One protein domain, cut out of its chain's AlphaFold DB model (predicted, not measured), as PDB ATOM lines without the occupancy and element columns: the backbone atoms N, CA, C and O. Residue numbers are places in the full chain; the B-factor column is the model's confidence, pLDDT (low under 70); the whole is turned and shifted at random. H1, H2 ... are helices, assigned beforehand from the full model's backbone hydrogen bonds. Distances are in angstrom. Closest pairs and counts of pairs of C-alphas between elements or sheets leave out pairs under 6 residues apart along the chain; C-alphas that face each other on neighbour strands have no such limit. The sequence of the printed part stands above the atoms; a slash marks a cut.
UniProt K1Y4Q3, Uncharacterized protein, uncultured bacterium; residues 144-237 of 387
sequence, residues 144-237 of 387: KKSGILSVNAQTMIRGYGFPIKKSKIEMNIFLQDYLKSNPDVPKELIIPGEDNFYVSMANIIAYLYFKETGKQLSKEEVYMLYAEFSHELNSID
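AT A GLANCE: This is residues 144 to 237 of the 387 residues of an uncharacterized protein of uncultured bacterium (UniProt K1Y4Q3). H1, H3 and H4 cross one another as a small core, with H2 at the first residues of H3 and short H5 turning off the end of H4. The 94 printed residues include five named helices, H1 to H5, and no named strand: all helix. The whole is compact, radius of gyration of the C-alphas 12.5 A, spanning 37 by 31 by 20 A.

HOW THE PARTS SIT: H1, residues 144 to 159, touches H4, residues 219 to 229, C-alphas 153 and 225 closest at 5.1 A. H2, residues 168 to 181, touches H3, residues 197 to 213, with residues 171 to 175 alone; C-alphas 172 and 197 are closest, 6.4 A. H3 and H4 touch at a steep tilt of 52 degrees, C-alphas 202 and 225 closest at 5.3 A. Every O i to N i+4 pair in H1, H2, H3 and H4 is within hydrogen-bond range, as in H5, residues 231 to 237. H5 only just touches H4, with 3 C-alpha pairs within 8 A, only at the corner.

IN THESE COORDINATES: H1, 22.2 A long, begins at C-alpha 144 (162.947, 147.420, 170.553). H2 measures 19.9 A, H3 24.1 A, H4 15.9 A. H5 ends at C-alpha 237 (144.275, 135.601, 163.040).

THE WHOLE: The printed part has no cut; H2 to H3 is a long link. Residues 144 and 194 have pLDDT under 70.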
ATOM      1  N   LYS A 144     162.988 146.347 169.554       66.69
ATOM      2  CA  LYS A 144     162.947 147.420 170.553       66.69
ATOM      3  C   LYS A 144     161.559 148.040 170.631       66.69
ATOM      4  O   LYS A 144     161.050 148.267 171.725       66.69
ATOM      5  N   LYS A 145     160.932 148.288 169.476       77.44
ATOM      6  CA  LYS A 145     159.561 148.807 169.401       77.44
ATOM      7  C   LYS A 145     158.576 147.786 169.970       77.44
ATOM      8  O   LYS A 145     157.753 148.152 170.801       77.44
ATOM      9  N   SER A 146     158.701 146.518 169.582       75.56
ATOM     10  CA  SER A 146     157.863 145.424 170.083       75.56
ATOM     11  C   SER A 146     158.012 145.235 171.595       75.56
ATOM     12  O   SER A 146     157.008 145.119 172.286       75.56
ATOM     13  N   GLY A 147     159.235 145.300 172.134       76.44
ATOM     14  CA  GLY A 147     159.484 145.225 173.575       76.44
ATOM     15  C   GLY A 147     158.846 146.377 174.356       76.44
ATOM     16  O   GLY A 147     158.203 146.144 175.376       76.44
ATOM     17  N   ILE A 148     158.948 147.617 173.860       82.00
ATOM     18  CA  ILE A 148     158.287 148.777 174.484       82.00
ATOM     19  C   ILE A 148     156.763 148.621 174.446       82.00
ATOM     20  O   ILE A 148     156.104 148.819 175.466       82.00
ATOM     21  N   LEU A 149     156.202 148.248 173.291       84.62
ATOM     22  CA  LEU A 149     154.761 148.037 173.147       84.62
ATOM     23  C   LEU A 149     154.263 146.925 174.080       84.62
ATOM     24  O   LEU A 149     153.247 147.115 174.741       84.62
ATOM     25  N   SER A 150     154.991 145.812 174.183       84.69
ATOM     26  CA  SER A 150     154.683 144.691 175.080       84.69
ATOM     27  C   SER A 150     154.674 145.126 176.550       84.69
ATOM     28  O   SER A 150     153.697 144.902 177.265       84.69
ATOM     29  N   VAL A 151     155.707 145.848 177.005       86.50
ATOM     30  CA  VAL A 151     155.768 146.376 178.382       86.50
ATOM     31  C   VAL A 151     154.619 147.350 178.660       86.50
ATOM     32  O   VAL A 151     153.992 147.277 179.722       86.50
ATOM     33  N   ASN A 152     154.309 148.235 177.710       90.38
ATOM     34  CA  ASN A 152     153.193 149.173 177.830       90.38
ATOM     35  C   ASN A 152     151.850 148.436 177.902       90.38
ATOM     36  O   ASN A 152     151.043 148.736 178.781       90.38
ATOM     37  N   ALA A 153     151.637 147.441 177.040       91.56
ATOM     38  CA  ALA A 153     150.441 146.609 177.029       91.56
ATOM     39  C   ALA A 153     150.275 145.858 178.358       91.56
ATOM     40  O   ALA A 153     149.238 145.987 179.003       91.56
ATOM     41  N   GLN A 154     151.310 145.170 178.851       90.94
ATOM     42  CA  GLN A 154     151.263 144.493 180.155       90.94
ATOM     43  C   GLN A 154     150.976 145.461 181.308       90.94
ATOM     44  O   GLN A 154     150.221 145.127 182.225       90.94
ATOM     45  N   THR A 155     151.579 146.652 181.277       92.94
ATOM     46  CA  THR A 155     151.345 147.695 182.285       92.94
ATOM     47  C   THR A 155     149.891 148.149 182.260       92.94
ATOM     48  O   THR A 155     149.265 148.242 183.312       92.94
ATOM     49  N   MET A 156     149.339 148.366 181.069       95.31
ATOM     50  CA  MET A 156     147.954 148.778 180.880       95.31
ATOM     51  C   MET A 156     146.966 147.697 181.326       95.31
ATOM     52  O   MET A 156     146.055 147.980 182.100       95.31
ATOM     53  N   ILE A 157     147.185 146.445 180.914       95.19
ATOM     54  CA  ILE A 157     146.353 145.299 181.298       95.19
ATOM     55  C   ILE A 157     146.295 145.175 182.828       95.19
ATOM     56  O   ILE A 157     145.210 145.113 183.407       95.19
ATOM     57  N   ARG A 158     147.452 145.226 183.506       93.50
ATOM     58  CA  ARG A 158     147.508 145.201 184.979       93.50
ATOM     59  C   ARG A 158     146.874 146.439 185.607       93.50
ATOM     60  O   ARG A 158     146.190 146.308 186.616       93.50
ATOM     61  N   GLY A 159     147.092 147.616 185.021       94.69
ATOM     62  CA  GLY A 159     146.541 148.887 185.494       94.69
ATOM     63  C   GLY A 159     145.014 148.897 185.519       94.69
ATOM     64  O   GLY A 159     144.425 149.379 186.482       94.69
ATOM     65  N   TYR A 160     144.377 148.272 184.526       95.19
ATOM     66  CA  TYR A 160     142.922 148.093 184.480       95.19
ATOM     67  C   TYR A 160     142.419 146.837 185.211       95.19
ATOM     68  O   TYR A 160     141.229 146.532 185.162       95.19
ATOM     69  N   GLY A 161     143.298 146.114 185.913       94.38
ATOM     70  CA  GLY A 161     142.933 144.965 186.746       94.38
ATOM     71  C   GLY A 161     142.647 143.673 185.979       94.38
ATOM     72  O   GLY A 161     142.079 142.744 186.551       94.38
ATOM     73  N   PHE A 162     143.035 143.588 184.705       95.00
ATOM     74  CA  PHE A 162     142.868 142.378 183.906       95.00
ATOM     75  C   PHE A 162     143.984 141.367 184.233       95.00
ATOM     76  O   PHE A 162     145.156 141.742 184.358       95.00
ATOM     77  N   PRO A 163     143.660 140.071 184.383       91.44
ATOM     78  CA  PRO A 163     144.659 139.037 184.596       91.44
ATOM     79  C   PRO A 163     145.453 138.764 183.312       91.44
ATOM     80  O   PRO A 163     144.928 138.849 182.211       91.44
ATOM     81  N   ILE A 164     146.723 138.380 183.453       83.94
ATOM     82  CA  ILE A 164     147.603 137.989 182.339       83.94
ATOM     83  C   ILE A 164     148.027 136.534 182.546       83.94
ATOM     84  O   ILE A 164     148.200 136.102 183.689       83.94
ATOM     85  N   LYS A 165     148.236 135.786 181.451       76.44
ATOM     86  CA  LYS A 165     148.763 134.404 181.465       76.44
ATOM     87  C   LYS A 165     147.931 133.417 182.305       76.44
ATOM     88  O   LYS A 165     148.474 132.472 182.871       76.44
ATOM     89  N   LYS A 166     146.611 133.612 182.382       84.00
ATOM     90  CA  LYS A 166     145.679 132.631 182.964       84.00
ATOM     91  C   LYS A 166     145.179 131.638 181.917       84.00
ATOM     92  O   LYS A 166     145.407 131.810 180.716       84.00
ATOM     93  N   SER A 167     144.534 130.565 182.366       80.31
ATOM     94  CA  SER A 167     143.883 129.611 181.462       80.31
ATOM     95  C   SER A 167     142.720 130.262 180.702       80.31
ATOM     96  O   SER A 167     142.122 131.227 181.178       80.31
ATOM     97  N   LYS A 168     142.356 129.712 179.535       83.06
ATOM     98  CA  LYS A 168     141.199 130.167 178.736       83.06
ATOM     99  C   LYS A 168     139.914 130.236 179.572       83.06
ATOM    100  O   LYS A 168     139.182 131.218 179.497       83.06
ATOM    101  N   ILE A 169     139.678 129.231 180.418       85.50
ATOM    102  CA  ILE A 169     138.506 129.168 181.303       85.50
ATOM    103  C   ILE A 169     138.518 130.323 182.311       85.50
ATOM    104  O   ILE A 169     137.526 131.035 182.428       85.50
ATOM    105  N   GLU A 170     139.640 130.543 183.004       88.81
ATOM    106  CA  GLU A 170     139.765 131.641 183.974       88.81
ATOM    107  C   GLU A 170     139.591 133.013 183.316       88.81
ATOM    108  O   GLU A 170     138.921 133.878 183.873       88.81
ATOM    109  N   MET A 171     140.164 133.211 182.126       89.44
ATOM    110  CA  MET A 171     140.044 134.467 181.383       89.44
ATOM    111  C   MET A 171     138.602 134.726 180.929       89.44
ATOM    112  O   MET A 171     138.122 135.853 181.035       89.44
ATOM    113  N   ASN A 172     137.886 133.693 180.474       90.00
ATOM    114  CA  ASN A 172     136.479 133.823 180.099       90.00
ATOM    115  C   ASN A 172     135.593 134.125 181.320       90.00
ATOM    116  O   ASN A 172     134.783 135.047 181.267       90.00
ATOM    117  N   ILE A 173     135.778 133.409 182.438       92.31
ATOM    118  CA  ILE A 173     135.062 133.690 183.697       92.31
ATOM    119  C   ILE A 173     135.311 135.134 184.134       92.31
ATOM    120  O   ILE A 173     134.359 135.862 184.409       92.31
ATOM    121  N   PHE A 174     136.576 135.569 184.118       94.38
ATOM    122  CA  PHE A 174     136.938 136.943 184.445       94.38
ATOM    123  C   PHE A 174     136.196 137.953 183.566       94.38
ATOM    124  O   PHE A 174     135.623 138.900 184.096       94.38
ATOM    125  N   LEU A 175     136.163 137.753 182.242       93.81
ATOM    126  CA  LEU A 175     135.455 138.661 181.339       93.81
ATOM    127  C   LEU A 175     133.958 138.732 181.674       93.81
ATOM    128  O   LEU A 175     133.401 139.827 181.729       93.81
ATOM    129  N   GLN A 176     133.302 137.597 181.936       93.56
ATOM    130  CA  GLN A 176     131.878 137.586 182.292       93.56
ATOM    131  C   GLN A 176     131.604 138.325 183.610       93.56
ATOM    132  O   GLN A 176     130.691 139.153 183.680       93.56
ATOM    133  N   ASP A 177     132.416 138.082 184.640       95.69
ATOM    134  CA  ASP A 177     132.296 138.760 185.935       95.69
ATOM    135  C   ASP A 177     132.594 140.261 185.829       95.69
ATOM    136  O   ASP A 177     131.910 141.091 186.444       95.69
ATOM    137  N   TYR A 178     133.576 140.621 184.999       95.81
ATOM    138  CA  TYR A 178     133.918 142.003 184.698       95.81
ATOM    139  C   TYR A 178     132.739 142.726 184.042       95.81
ATOM    140  O   TYR A 178     132.338 143.785 184.520       95.81
ATOM    141  N   LEU A 179     132.138 142.147 182.998       94.75
ATOM    142  CA  LEU A 179     130.995 142.739 182.293       94.75
ATOM    143  C   LEU A 179     129.752 142.843 183.180       94.75
ATOM    144  O   LEU A 179     129.027 143.832 183.114       94.75
ATOM    145  N   LYS A 180     129.529 141.866 184.064       95.00
ATOM    146  CA  LYS A 180     128.448 141.921 185.057       95.00
ATOM    147  C   LYS A 180     128.635 143.069 186.052       95.00
ATOM    148  O   LYS A 180     127.656 143.691 186.460       95.00
ATOM    149  N   SER A 181     129.879 143.336 186.440       95.38
ATOM    150  CA  SER A 181     130.228 144.405 187.385       95.38
ATOM    151  C   SER A 181     130.339 145.780 186.721       95.38
ATOM    152  O   SER A 181     130.263 146.794 187.407       95.38
ATOM    153  N   ASN A 182     130.491 145.821 185.395       93.94
ATOM    154  CA  ASN A 182     130.663 147.037 184.601       93.94
ATOM    155  C   ASN A 182     129.624 147.094 183.460       93.94
ATOM    156  O   ASN A 182     129.993 147.002 182.287       93.94
ATOM    157  N   PRO A 183     128.323 147.263 183.774       92.75
ATOM    158  CA  PRO A 183     127.246 147.217 182.778       92.75
ATOM    159  C   PRO A 183     127.292 148.354 181.743       92.75
ATOM    160  O   PRO A 183     126.629 148.263 180.714       92.75
ATOM    161  N   ASP A 184     128.079 149.404 181.998       90.75
ATOM    162  CA  ASP A 184     128.264 150.552 181.100       90.75
ATOM    163  C   ASP A 184     129.298 150.299 179.987       90.75
ATOM    164  O   ASP A 184     129.572 151.190 179.178       90.75
ATOM    165  N   VAL A 185     129.923 149.118 179.955       92.12
ATOM    166  CA  VAL A 185     130.805 148.721 178.852       92.12
ATOM    167  C   VAL A 185     129.960 148.553 177.580       92.12
ATOM    168  O   VAL A 185     129.006 147.770 177.589       92.12
ATOM    169  N   PRO A 186     130.289 149.257 176.477       92.62
ATOM    170  CA  PRO A 186     129.544 149.137 175.228       92.62
ATOM    171  C   PRO A 186     129.563 147.697 174.701       92.62
ATOM    172  O   PRO A 186     130.613 147.052 174.645       92.62
ATOM    173  N   LYS A 187     128.393 147.181 174.309       89.62
ATOM    174  CA  LYS A 187     128.239 145.787 173.862       89.62
ATOM    175  C   LYS A 187     128.957 145.514 172.545       89.62
ATOM    176  O   LYS A 187     129.305 144.373 172.273       89.62
ATOM    177  N   GLU A 188     129.186 146.554 171.751       89.44
ATOM    178  CA  GLU A 188     129.880 146.493 170.467       89.44
ATOM    179  C   GLU A 188     131.345 146.065 170.629       89.44
ATOM    180  O   GLU A 188     131.925 145.509 169.702       89.44
ATOM    181  N   LEU A 189     131.934 146.263 171.815       88.94
ATOM    182  CA  LEU A 189     133.299 145.826 172.126       88.94
ATOM    183  C   LEU A 189     133.416 144.304 172.307       88.94
ATOM    184  O   LEU A 189     134.530 143.781 172.357       88.94
ATOM    185  N   ILE A 190     132.285 143.601 172.435       89.25
ATOM    186  CA  ILE A 190     132.237 142.160 172.680       89.25
ATOM    187  C   ILE A 190     132.110 141.431 171.352       89.25
ATOM    188  O   ILE A 190     131.055 141.431 170.714       89.25
ATOM    189  N   ILE A 191     133.193 140.774 170.955       85.56
ATOM    190  CA  ILE A 191     133.238 139.997 169.725       85.56
ATOM    191  C   ILE A 191     132.731 138.579 170.033       85.56
ATOM    192  O   ILE A 191     133.308 137.894 170.882       85.56
ATOM    193  N   PRO A 192     131.647 138.111 169.387       78.44
ATOM    194  CA  PRO A 192     131.095 136.787 169.647       78.44
ATOM    195  C   PRO A 192     132.034 135.693 169.132       78.44
ATOM    196  O   PRO A 192     132.580 135.814 168.039       78.44
ATOM    197  N   GLY A 193     132.200 134.610 169.892       74.75
ATOM    198  CA  GLY A 193     133.027 133.457 169.518       74.75
ATOM    199  C   GLY A 193     133.780 132.883 170.715       74.75
ATOM    200  O   GLY A 193     134.056 133.597 171.674       74.75
ATOM    201  N   GLU A 194     134.099 131.588 170.667       68.62
ATOM    202  CA  GLU A 194     134.680 130.865 171.811       68.62
ATOM    203  C   GLU A 194     136.069 131.384 172.222       68.62
ATOM    204  O   GLU A 194     136.410 131.342 173.401       68.62
ATOM    205  N   ASP A 195     136.836 131.925 171.270       71.62
ATOM    206  CA  ASP A 195     138.194 132.451 171.481       71.62
ATOM    207  C   ASP A 195     138.292 133.982 171.361       71.62
ATOM    208  O   ASP A 195     139.319 134.586 171.666       71.62
ATOM    209  N   ASN A 196     137.183 134.644 171.024       84.06
ATOM    210  CA  ASN A 196     137.136 136.090 170.785       84.06
ATOM    211  C   ASN A 196     137.080 136.925 172.076       84.06
ATOM    212  O   ASN A 196     137.046 138.160 172.041       84.06
ATOM    213  N   PHE A 197     137.104 136.273 173.240       86.88
ATOM    214  CA  PHE A 197     137.147 136.958 174.526       86.88
ATOM    215  C   PHE A 197     138.469 137.719 174.718       86.88
ATOM    216  O   PHE A 197     138.450 138.799 175.300       86.88
ATOM    217  N   TYR A 198     139.595 137.238 174.176       90.12
ATOM    218  CA  TYR A 198     140.873 137.965 174.216       90.12
ATOM    219  C   TYR A 198     140.831 139.277 173.426       90.12
ATOM    220  O   TYR A 198     141.240 140.320 173.940       90.12
ATOM    221  N   VAL A 199     140.239 139.246 172.229       90.00
ATOM    222  CA  VAL A 199     139.967 140.444 171.421       90.00
ATOM    223  C   VAL A 199     139.026 141.390 172.168       90.00
ATOM    224  O   VAL A 199     139.281 142.589 172.256       90.00
ATOM    225  N   SER A 200     137.969 140.844 172.775       92.75
ATOM    226  CA  SER A 200     137.010 141.629 173.560       92.75
ATOM    227  C   SER A 200     137.687 142.336 174.738       92.75
ATOM    228  O   SER A 200     137.446 143.517 174.968       92.75
ATOM    229  N   MET A 201     138.589 141.664 175.458       94.38
ATOM    230  CA  MET A 201     139.344 142.278 176.556       94.38
ATOM    231  C   MET A 201     140.285 143.386 176.070       94.38
ATOM    232  O   MET A 201     140.337 144.443 176.698       94.38
ATOM    233  N   ALA A 202     140.973 143.195 174.939       93.81
ATOM    234  CA  ALA A 202     141.795 144.243 174.332       93.81
ATOM    235  C   ALA A 202     140.956 145.481 173.947       93.81
ATOM    236  O   ALA A 202     141.333 146.607 174.279       93.81
ATOM    237  N   ASN A 203     139.782 145.275 173.338       93.88
ATOM    238  CA  ASN A 203     138.831 146.344 173.006       93.88
ATOM    239  C   ASN A 203     138.316 147.089 174.242       93.88
ATOM    240  O   ASN A 203     138.231 148.318 174.237       93.88
ATOM    241  N   ILE A 204     137.996 146.361 175.315       95.75
ATOM    242  CA  ILE A 204     137.551 146.960 176.577       95.75
ATOM    243  C   ILE A 204     138.657 147.830 177.170       95.75
ATOM    244  O   ILE A 204     138.396 148.972 177.536       95.75
ATOM    245  N   ILE A 205     139.896 147.337 177.221       96.25
ATOM    246  CA  ILE A 205     141.033 148.112 177.731       96.25
ATOM    247  C   ILE A 205     141.256 149.381 176.900       96.25
ATOM    248  O   ILE A 205     141.401 150.464 177.469       96.25
ATOM    249  N   ALA A 206     141.217 149.281 175.569       94.94
ATOM    250  CA  ALA A 206     141.345 150.436 174.682       94.94
ATOM    251  C   ALA A 206     140.240 151.483 174.925       94.94
ATOM    252  O   ALA A 206     140.504 152.687 174.949       94.94
ATOM    253  N   TYR A 207     139.007 151.030 175.163       95.19
ATOM    254  CA  TYR A 207     137.886 151.896 175.521       95.19
ATOM    255  C   TYR A 207     138.075 152.585 176.881       95.19
ATOM    256  O   TYR A 207     137.842 153.790 176.990       95.19
ATOM    257  N   LEU A 208     138.519 151.854 177.909       95.06
ATOM    258  CA  LEU A 208     138.793 152.426 179.233       95.06
ATOM    259  C   LEU A 208     139.887 153.493 179.158       95.06
ATOM    260  O   LEU A 208     139.710 154.585 179.698       95.06
ATOM    261  N   TYR A 209     140.961 153.208 178.418       95.38
ATOM    262  CA  TYR A 209     142.041 154.159 178.168       95.38
ATOM    263  C   TYR A 209     141.539 155.442 177.506       95.38
ATOM    264  O   TYR A 209     141.870 156.546 177.949       95.38
ATOM    265  N   PHE A 210     140.683 155.319 176.489       94.81
ATOM    266  CA  PHE A 210     140.065 156.476 175.847       94.81
ATOM    267  C   PHE A 210     139.176 157.269 176.812       94.81
ATOM    268  O   PHE A 210     139.258 158.495 176.846       94.81
ATOM    269  N   LYS A 211     138.362 156.594 177.632       93.25
ATOM    270  CA  LYS A 211     137.479 157.250 178.610       93.25
ATOM    271  C   LYS A 211     138.260 158.040 179.664       93.25
ATOM    272  O   LYS A 211     137.815 159.106 180.077       93.25
ATOM    273  N   GLU A 212     139.405 157.522 180.101       94.38
ATOM    274  CA  GLU A 212     140.252 158.149 181.117       94.38
ATOM    275  C   GLU A 212     141.098 159.300 180.555       94.38
ATOM    276  O   GLU A 212     141.244 160.340 181.195       94.38
ATOM    277  N   THR A 213     141.656 159.126 179.354       94.06
ATOM    278  CA  THR A 213     142.691 160.030 178.821       94.06
ATOM    279  C   THR A 213     142.221 160.923 177.673       94.06
ATOM    280  O   THR A 213     142.918 161.872 177.310       94.06
ATOM    281  N   GLY A 214     141.080 160.607 177.057       93.31
ATOM    282  CA  GLY A 214     140.609 161.216 175.810       93.31
ATOM    283  C   GLY A 214     141.431 160.837 174.571       93.31
ATOM    284  O   GLY A 214     141.199 161.398 173.501       93.31
ATOM    285  N   LYS A 215     142.402 159.919 174.688       93.69
ATOM    286  CA  LYS A 215     143.292 159.500 173.594       93.69
ATOM    287  C   LYS A 215     142.943 158.102 173.108       93.69
ATOM    288  O   LYS A 215     142.661 157.213 173.904       93.69
ATOM    289  N   GLN A 216     142.973 157.908 171.796       93.06
ATOM    290  CA  GLN A 216     142.799 156.590 171.190       93.06
ATOM    291  C   GLN A 216     144.148 155.882 171.096       93.06
ATOM    292  O   GLN A 216     145.151 156.508 170.748       93.06
ATOM    293  N   LEU A 217     144.147 154.586 171.396       91.56
ATOM    294  CA  LEU A 217     145.268 153.709 171.083       91.56
ATOM    295  C   LEU A 217     145.382 153.524 169.572       91.56
ATOM    296  O   LEU A 217     144.373 153.478 168.865       91.56
ATOM    297  N   SER A 218     146.608 153.391 169.080       89.38
ATOM    298  CA  SER A 218     146.841 152.983 167.699       89.38
ATOM    299  C   SER A 218     146.405 151.528 167.489       89.38
ATOM    300  O   SER A 218     146.306 150.744 168.437       89.38
ATOM    301  N   LYS A 219     146.175 151.126 166.231       84.56
ATOM    302  CA  LYS A 219     145.835 149.727 165.910       84.56
ATOM    303  C   LYS A 219     146.902 148.768 166.436       84.56
ATOM    304  O   LYS A 219     146.575 147.728 166.991       84.56
ATOM    305  N   GLU A 220     148.170 149.139 166.309       83.69
ATOM    306  CA  GLU A 220     149.314 148.353 166.767       83.69
ATOM    307  C   GLU A 220     149.341 148.182 168.289       83.69
ATOM    308  O   GLU A 220     149.688 147.108 168.778       83.69
ATOM    309  N   GLU A 221     148.955 149.215 169.040       89.38
ATOM    310  CA  GLU A 221     148.849 149.141 170.498       89.38
ATOM    311  C   GLU A 221     147.723 148.191 170.924       89.38
ATOM    312  O   GLU A 221     147.921 147.379 171.829       89.38
ATOM    313  N   VAL A 222     146.576 148.214 170.233       89.50
ATOM    314  CA  VAL A 222     145.474 147.274 170.505       89.50
ATOM    315  C   VAL A 222     145.839 145.839 170.108       89.50
ATOM    316  O   VAL A 222     145.565 144.909 170.867       89.50
ATOM    317  N   TYR A 223     146.532 145.646 168.980       86.69
ATOM    318  CA  TYR A 223     147.098 144.345 168.606       86.69
ATOM    319  C   TYR A 223     148.040 143.806 169.684       86.69
ATOM    320  O   TYR A 223     147.990 142.620 170.003       86.69
ATOM    321  N   MET A 224     148.879 144.663 170.271       88.56
ATOM    322  CA  MET A 224     149.790 144.237 171.330       88.56
ATOM    323  C   MET A 224     149.043 143.860 172.615       88.56
ATOM    324  O   MET A 224     149.411 142.883 173.260       88.56
ATOM    325  N   LEU A 225     147.952 144.557 172.965       91.75
ATOM    326  CA  LEU A 225     147.078 144.126 174.064       91.75
ATOM    327  C   LEU A 225     146.536 142.709 173.827       91.75
ATOM    328  O   LEU A 225     146.556 141.891 174.744       91.75
ATOM    329  N   TYR A 226     146.086 142.406 172.605       90.56
ATOM    330  CA  TYR A 226     145.617 141.067 172.248       90.56
ATOM    331  C   TYR A 226     146.743 140.022 172.328       90.56
ATOM    332  O   TYR A 226     146.577 138.993 172.986       90.56
ATOM    333  N   ALA A 227     147.907 140.311 171.744       88.75
ATOM    334  CA  ALA A 227     149.068 139.421 171.756       88.75
ATOM    335  C   ALA A 227     149.551 139.075 173.178       88.75
ATOM    336  O   ALA A 227     149.929 137.936 173.446       88.75
ATOM    337  N   GLU A 228     149.487 140.024 174.120       89.50
ATOM    338  CA  GLU A 228     149.838 139.774 175.526       89.50
ATOM    339  C   GLU A 228     148.868 138.821 176.237       89.50
ATOM    340  O   GLU A 228     149.239 138.161 177.215       89.50
ATOM    341  N   PHE A 229     147.628 138.723 175.755       89.00
ATOM    342  CA  PHE A 229     146.694 137.720 176.238       89.00
ATOM    343  C   PHE A 229     146.881 136.359 175.558       89.00
ATOM    344  O   PHE A 229     146.880 135.340 176.255       89.00
ATOM    345  N   SER A 230     147.034 136.336 174.230       87.81
ATOM    346  CA  SER A 230     147.396 135.140 173.462       87.81
ATOM    347  C   SER A 230     148.008 135.515 172.112       87.81
ATOM    348  O   SER A 230     147.317 135.910 171.172       87.81
ATOM    349  N   HIS A 231     149.322 135.351 171.999       88.38
ATOM    350  CA  HIS A 231     150.049 135.554 170.748       88.38
ATOM    351  C   HIS A 231     149.867 134.359 169.803       88.38
ATOM    352  O   HIS A 231     149.987 134.510 168.592       88.38
ATOM    353  N   GLU A 232     149.525 133.185 170.328       90.19
ATOM    354  CA  GLU A 232     149.246 131.975 169.557       90.19
ATOM    355  C   GLU A 232     147.980 132.156 168.706       90.19
ATOM    356  O   GLU A 232     147.995 131.958 167.491       90.19
ATOM    357  N   LEU A 233     146.892 132.625 169.326       88.38
ATOM    358  CA  LEU A 233     145.650 132.932 168.614       88.38
ATOM    359  C   LEU A 233     145.814 134.145 167.695       88.38
ATOM    360  O   LEU A 233     145.349 134.115 166.557       88.38
ATOM    361  N   ASN A 234     146.574 135.158 168.123       88.62
ATOM    362  CA  ASN A 234     146.912 136.277 167.246       88.62
ATOM    363  C   ASN A 234     147.708 135.822 166.004       88.62
ATOM    364  O   ASN A 234     147.506 136.360 164.920       88.62
ATOM    365  N   SER A 235     148.567 134.801 166.118       90.88
ATOM    366  CA  SER A 235     149.284 134.224 164.968       90.88
ATOM    367  C   SER A 235     148.313 133.633 163.945       90.88
ATOM    368  O   SER A 235     148.451 133.868 162.746       90.88
ATOM    369  N   ILE A 236     147.295 132.912 164.418       90.69
ATOM    370  CA  ILE A 236     146.236 132.342 163.575       90.69
ATOM    371  C   ILE A 236     145.431 133.446 162.881       90.69
ATOM    372  O   ILE A 236     145.155 133.340 161.685       90.69
ATOM    373  N   ASP A 237     145.067 134.504 163.601       87.44
ATOM    374  CA  ASP A 237     144.275 135.601 163.040       87.44
ATOM    375  C   ASP A 237     145.063 136.412 162.005       87.44
ATOM    376  O   ASP A 237     144.523 136.763 160.957       87.44
TER     377      ASP A 237